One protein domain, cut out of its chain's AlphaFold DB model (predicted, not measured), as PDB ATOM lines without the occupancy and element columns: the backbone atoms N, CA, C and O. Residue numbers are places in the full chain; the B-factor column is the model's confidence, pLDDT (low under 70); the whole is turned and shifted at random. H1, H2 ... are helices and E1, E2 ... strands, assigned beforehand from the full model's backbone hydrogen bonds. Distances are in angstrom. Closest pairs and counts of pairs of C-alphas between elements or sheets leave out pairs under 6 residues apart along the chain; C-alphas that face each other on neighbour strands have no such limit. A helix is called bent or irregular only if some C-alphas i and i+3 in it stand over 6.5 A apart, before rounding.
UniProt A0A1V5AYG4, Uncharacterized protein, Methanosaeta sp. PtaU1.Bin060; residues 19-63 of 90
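AT A GLANCE: This is residues 19 to 63 of the 90 residues of an uncharacterized protein of Methanosaeta sp. PtaU1.Bin060 (UniProt A0A1V5AYG4). A long two-stranded hairpin, E1 and E2, strongly bent along its length, has one helix, H1, folded back along part of it; H1 joins the hairpin at the beginning of E1, and the two make a loose, flat V. A short tail, residues 56 to 63, loops beyond the end of E2. The printed part has 45 residues, with one named helix and two named strands in the order H1, E1, E2; the sheet has the order E1 - E2 and is antiparallel, and the class is mixed, helices and strands. The whole is only just loose, close to compact, with a radius of gyration of the C-alphas of 11.5 A, and its C-alphas span 30 by 25 by 9 A.

HOW THE PARTS SIT: E1, residues 37 to 44, and E2, residues 47 to 55, are antiparallel neighbours and form a hairpin, with 151 degrees between their N-to-C directions. Among the C-alphas that face each other are those of Pro 41 and Leu 51, 4.3 A apart. N 38 and O 54, 2.8 A apart, and N 42 and O 50, 2.9 A apart, are within hydrogen-bond range. E1 bends by 61 degrees at residue 41, and E2 bends by 73 degrees at residue 50. H1, residues 19 to 33, has 3 pairs of C-alphas within 8 A of E1; their closest C-alphas are those of Asp 32 and Ala 38, 6.7 A apart. H1 and E2 are near each other, with 7 pairs of C-alphas within 10 A. H1 is irregular: C-alphas 27 and 30 are 7.4 A apart. In its backbone 9 of 11 O i to N i+4 pairs are within hydrogen-bond range.

IN THESE COORDINATES: E1 runs from Leu 37, with its C-alpha at (178.066, 89.376, 119.747), to Ser 44 and is 19.8 A long from first to last C-alpha. E2 runs from Gln 47 to Pro 55, with C-alpha 55 at (175.016, 89.684, 116.346), and measures 21.4 A. H1 runs from Thr 19, with its C-alpha at (174.484, 94.970, 140.119), to Glu 33 and measures 21.1 A.

THE WHOLE: The outline is flat, and the two C-alphas farthest apart are those of Ala 34 and Gly 46, at 31.0 A. The C-alphas of Thr 19 and Arg 63, first and last of the printed part, are 28.1 A apart. The printed part has no cut. The links H1 to E1, with 3 residues, and E1 to E2, with 2 residues, are tight. The mean pLDDT of the printed part is 73.3, and residues 19 to 34 are under 70.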
ATOM      1  N   THR A  19     173.191  95.592 139.762       59.88
ATOM      2  CA  THR A  19     174.484  94.970 140.119       59.88
ATOM      3  C   THR A  19     174.680  93.594 139.467       59.88
ATOM      4  O   THR A  19     175.780  93.263 139.026       59.88
ATOM      5  N   LYS A  20     173.588  92.833 139.305       59.81
ATOM      6  CA  LYS A  20     173.572  91.524 138.633       59.81
ATOM      7  C   LYS A  20     173.835  91.613 137.128       59.81
ATOM      8  O   LYS A  20     174.527  90.762 136.576       59.81
ATOM      9  N   GLU A  21     173.303  92.631 136.460       59.56
ATOM     10  CA  GLU A  21     173.500  92.858 135.024       59.56
ATOM     11  C   GLU A  21     174.955  93.249 134.723       59.56
ATOM     12  O   GLU A  21     175.552  92.779 133.750       59.56
ATOM     13  N   ARG A  22     175.568  94.016 135.631       62.50
ATOM     14  CA  ARG A  22     176.970  94.435 135.545       62.50
ATOM     15  C   ARG A  22     177.953  93.277 135.747       62.50
ATOM     16  O   ARG A  22     178.920  93.160 134.991       62.50
ATOM     17  N   GLU A  23     177.706  92.408 136.728       63.88
ATOM     18  CA  GLU A  23     178.499  91.186 136.936       63.88
ATOM     19  C   GLU A  23     178.331  90.194 135.787       63.88
ATOM     20  O   GLU A  23     179.323  89.669 135.274       63.88
ATOM     21  N   TYR A  24     177.096  89.985 135.320       61.59
ATOM     22  CA  TYR A  24     176.833  89.075 134.210       61.59
ATOM     23  C   TYR A  24     177.525  89.538 132.925       61.59
ATOM     24  O   TYR A  24     178.152  88.723 132.245       61.59
ATOM     25  N   ARG A  25     177.494  90.845 132.629       64.50
ATOM     26  CA  ARG A  25     178.273  91.430 131.533       64.50
ATOM     27  C   ARG A  25     179.760  91.157 131.692       64.50
ATOM     28  O   ARG A  25     180.355  90.600 130.780       64.50
ATOM     29  N   ARG A  26     180.372  91.505 132.828       65.31
ATOM     30  CA  ARG A  26     181.822  91.308 133.014       65.31
ATOM     31  C   ARG A  26     182.245  89.853 132.805       65.31
ATOM     32  O   ARG A  26     183.286  89.615 132.207       65.31
ATOM     33  N   ALA A  27     181.417  88.901 133.227       63.47
ATOM     34  CA  ALA A  27     181.688  87.478 133.041       63.47
ATOM     35  C   ALA A  27     181.513  86.985 131.588       63.47
ATOM     36  O   ALA A  27     182.116  85.981 131.214       63.47
ATOM     37  N   HIS A  28     180.696  87.655 130.763       63.53
ATOM     38  CA  HIS A  28     180.314  87.158 129.432       63.53
ATOM     39  C   HIS A  28     180.781  88.022 128.257       63.53
ATOM     40  O   HIS A  28     180.786  87.515 127.140       63.53
ATOM     41  N   VAL A  29     181.217  89.267 128.479       62.97
ATOM     42  CA  VAL A  29     181.661  90.196 127.420       62.97
ATOM     43  C   VAL A  29     182.785  89.582 126.585       62.97
ATOM     44  O   VAL A  29     182.623  89.454 125.380       62.97
ATOM     45  N   SER A  30     183.843  89.058 127.212       62.88
ATOM     46  CA  SER A  30     184.964  88.437 126.481       62.88
ATOM     47  C   SER A  30     184.538  87.216 125.646       62.88
ATOM     48  O   SER A  30     185.028  87.000 124.538       62.88
ATOM     49  N   ARG A  31     183.582  86.421 126.145       66.69
ATOM     50  CA  ARG A  31     183.076  85.237 125.435       66.69
ATOM     51  C   ARG A  31     182.127  85.603 124.295       66.69
ATOM     52  O   ARG A  31     182.064  84.877 123.306       66.69
ATOM     53  N   ASP A  32     181.367  86.677 124.458       67.06
ATOM     54  CA  ASP A  32     180.393  87.154 123.484       67.06
ATOM     55  C   ASP A  32     181.090  87.945 122.359       67.06
ATOM     56  O   ASP A  32     180.778  87.717 121.192       67.06
ATOM     57  N   GLU A  33     182.132  88.727 122.662       66.25
ATOM     58  CA  GLU A  33     183.002  89.377 121.667       66.25
ATOM     59  C   GLU A  33     183.679  88.351 120.748       66.25
ATOM     60  O   GLU A  33     183.609  88.468 119.526       66.25
ATOM     61  N   ALA A  34     184.224  87.268 121.315       68.44
ATOM     62  CA  ALA A  34     184.800  86.162 120.542       68.44
ATOM     63  C   ALA A  34     183.777  85.431 119.646       68.44
ATOM     64  O   ALA A  34     184.155  84.689 118.739       68.44
ATOM     65  N   ARG A  35     182.474  85.614 119.895       70.62
ATOM     66  CA  ARG A  35     181.371  85.048 119.102       70.62
ATOM     67  C   ARG A  35     180.778  86.050 118.111       70.62
ATOM     68  O   ARG A  35     179.789  85.717 117.460       70.62
ATOM     69  N   GLY A  36     181.349  87.254 118.012       74.31
ATOM     70  CA  GLY A  36     180.784  88.344 117.221       74.31
ATOM     71  C   GLY A  36     179.422  88.778 117.758       74.31
ATOM     72  O   GLY A  36     178.477  88.925 116.988       74.31
ATOM     73  N   LEU A  37     179.278  88.902 119.080       79.81
ATOM     74  CA  LEU A  37     178.066  89.376 119.747       79.81
ATOM     75  C   LEU A  37     178.379  90.623 120.588       79.81
ATOM     76  O   LEU A  37     179.339  90.633 121.353       79.81
ATOM     77  N   ALA A  38     177.526  91.645 120.503       79.62
ATOM     78  CA  ALA A  38     177.589  92.849 121.327       79.62
ATOM     79  C   ALA A  38     176.374  92.937 122.251       79.62
ATOM     80  O   ALA A  38     175.259  92.564 121.881       79.62
ATOM     81  N   TRP A  39     176.579  93.460 123.457       80.44
ATOM     82  CA  TRP A  39     175.499  93.781 124.385       80.44
ATOM     83  C   TRP A  39     175.068  95.223 124.182       80.44
ATOM     84  O   TRP A  39     175.759  96.142 124.617       80.44
ATOM     85  N   LEU A  40     173.925  95.417 123.535       80.19
ATOM     86  CA  LEU A  40     173.398  96.745 123.249       80.19
ATOM     87  C   LEU A  40     172.068  96.957 123.969       80.19
ATOM     88  O   LEU A  40     171.319  95.992 124.168       80.19
ATOM     89  N   PRO A  41     171.779  98.198 124.397       81.25
ATOM     90  CA  PRO A  41     170.463  98.544 124.899       81.25
ATOM     91  C   PRO A  41     169.421  98.284 123.818       81.25
ATOM     92  O   PRO A  41     169.641  98.571 122.640       81.25
ATOM     93  N   TRP A  42     168.294  97.716 124.223       78.44
ATOM     94  CA  TRP A  42     167.189  97.441 123.322       78.44
ATOM     95  C   TRP A  42     165.894  97.993 123.897       78.44
ATOM     96  O   TRP A  42     165.602  97.890 125.090       78.44
ATOM     97  N   SER A  43     165.105  98.576 123.005       77.56
ATOM     98  CA  SER A  43     163.781  99.097 123.296       77.56
ATOM     99  C   SER A  43     162.766  98.489 122.335       77.56
ATOM    100  O   SER A  43     163.100  98.049 121.231       77.56
ATOM    101  N   SER A  44     161.514  98.413 122.767       79.62
ATOM    102  CA  SER A  44     160.398  98.078 121.889       79.62
ATOM    103  C   SER A  44     159.169  98.872 122.305       79.62
ATOM    104  O   SER A  44     158.959  99.104 123.492       79.62
ATOM    105  N   ASN A  45     158.386  99.348 121.332       82.00
ATOM    106  CA  ASN A  45     157.192 100.172 121.572       82.00
ATOM    107  C   ASN A  45     157.442 101.383 122.496       82.00
ATOM    108  O   ASN A  45     156.608 101.713 123.334       82.00
ATOM    109  N   GLY A  46     158.610 102.025 122.372       78.56
ATOM    110  CA  GLY A  46     158.990 103.172 123.204       78.56
ATOM    111  C   GLY A  46     159.408 102.827 124.638       78.56
ATOM    112  O   GLY A  46     159.714 103.735 125.403       78.56
ATOM    113  N   GLN A  47     159.462 101.543 125.006       76.88
ATOM    114  CA  GLN A  47     159.874 101.090 126.330       76.88
ATOM    115  C   GLN A  47     161.278 100.470 126.284       76.88
ATOM    116  O   GLN A  47     161.565  99.619 125.440       76.88
ATOM    117  N   GLU A  48     162.163 100.898 127.185       80.75
ATOM    118  CA  GLU A  48     163.504 100.328 127.347       80.75
ATOM    119  C   GLU A  48     163.430  99.016 128.140       80.75
ATOM    120  O   GLU A  48     162.761  98.928 129.170       80.75
ATOM    121  N   HIS A  49     164.111  97.978 127.653       78.88
ATOM    122  CA  HIS A  49     164.112  96.645 128.262       78.88
ATOM    123  C   HIS A  49     165.494  96.240 128.796       78.88
ATOM    124  O   HIS A  49     165.743  95.060 129.053       78.88
ATOM    125  N   GLY A  50     166.404  97.205 128.936       79.31
ATOM    126  CA  GLY A  50     167.793  96.963 129.301       79.31
ATOM    127  C   GLY A  50     168.581  96.447 128.107       79.31
ATOM    128  O   GLY A  50     168.494  96.998 127.012       79.31
ATOM    129  N   LEU A  51     169.368  95.393 128.305       78.50
ATOM    130  CA  LEU A  51     170.370  94.960 127.335       78.50
ATOM    131  C   LEU A  51     170.045  93.638 126.673       78.50
ATOM    132  O   LEU A  51     169.521  92.708 127.285       78.50
ATOM    133  N   LYS A  52     170.446  93.525 125.413       80.56
ATOM    134  CA  LYS A  52     170.290  92.307 124.632       80.56
ATOM    135  C   LYS A  52     171.547  92.022 123.838       80.56
ATOM    136  O   LYS A  52     172.308  92.919 123.494       80.56
ATOM    137  N   ARG A  53     171.763  90.737 123.565       82.88
ATOM    138  CA  ARG A  53     172.817  90.276 122.664       82.88
ATOM    139  C   ARG A  53     172.396  90.528 121.224       82.88
ATOM    140  O   ARG A  53     171.359  90.024 120.789       82.88
ATOM    141  N   HIS A  54     173.228  91.257 120.499       79.81
ATOM    142  CA  HIS A  54     173.084  91.520 119.082       79.81
ATOM    143  C   HIS A  54     174.237  90.870 118.322       79.81
ATOM    144  O   HIS A  54     175.386  91.021 118.737       79.81
ATOM    145  N   PRO A  55     173.961  90.136 117.234       80.19
ATOM    146  CA  PRO A  55     175.016  89.684 116.346       80.19
ATOM    147  C   PRO A  55     175.708  90.883 115.702       80.19
ATOM    148  O   PRO A  55     175.061  91.867 115.356       80.19
ATOM    149  N   VAL A  56     177.021  90.793 115.555       81.75
ATOM    150  CA  VAL A  56     177.893  91.836 115.020       81.75
ATOM    151  C   VAL A  56     178.666  91.244 113.850       81.75
ATOM    152  O   VAL A  56     179.061  90.076 113.867       81.75
ATOM    153  N   ASN A  57     178.834  92.033 112.804       78.31
ATOM    154  CA  ASN A  57     179.704  91.726 111.684       78.31
ATOM    155  C   ASN A  57     181.177  91.899 112.091       78.31
ATOM    156  O   ASN A  57     181.495  92.501 113.117       78.31
ATOM    157  N   GLN A  58     182.089  91.381 111.264       75.44
ATOM    158  CA  GLN A  58     183.535  91.527 111.485       75.44
ATOM    159  C   GLN A  58     184.011  92.989 111.415       75.44
ATOM    160  O   GLN A  58     185.044  93.315 111.986       75.44
ATOM    161  N   ASP A  59     183.248  93.863 110.755       80.06
ATOM    162  CA  ASP A  59     183.477  95.312 110.680       80.06
ATOM    163  C   ASP A  59     182.958  96.077 111.920       80.06
ATOM    164  O   ASP A  59     183.053  97.300 111.982       80.06
ATOM    165  N   GLY A  60     182.398  95.370 112.909       71.00
ATOM    166  CA  GLY A  60     181.836  95.961 114.123       71.00
ATOM    167  C   GLY A  60     180.407  96.490 113.971       71.00
ATOM    168  O   GLY A  60     179.844  96.997 114.943       71.00
ATOM    169  N   THR A  61     179.780  96.348 112.799       78.56
ATOM    170  CA  THR A  61     178.385  96.761 112.598       78.56
ATOM    171  C   THR A  61     177.408  95.737 113.167       78.56
ATOM    172  O   THR A  61     177.613  94.524 113.082       78.56
ATOM    173  N   VAL A  62     176.310  96.207 113.759       78.06
ATOM    174  CA  VAL A  62     175.251  95.323 114.262       78.06
ATOM    175  C   VAL A  62     174.551  94.663 113.082       78.06
ATOM    176  O   VAL A  62     173.992  95.345 112.227       78.06
ATOM    177  N   ARG A  63     174.534  93.330 113.056       75.06
ATOM    178  CA  ARG A  63     173.730  92.576 112.097       75.06
ATOM    179  C   ARG A  63     172.266  92.792 112.422       75.06
ATOM    180  O   ARG A  63     171.776  92.369 113.473       75.06
TER     181      ARG A  63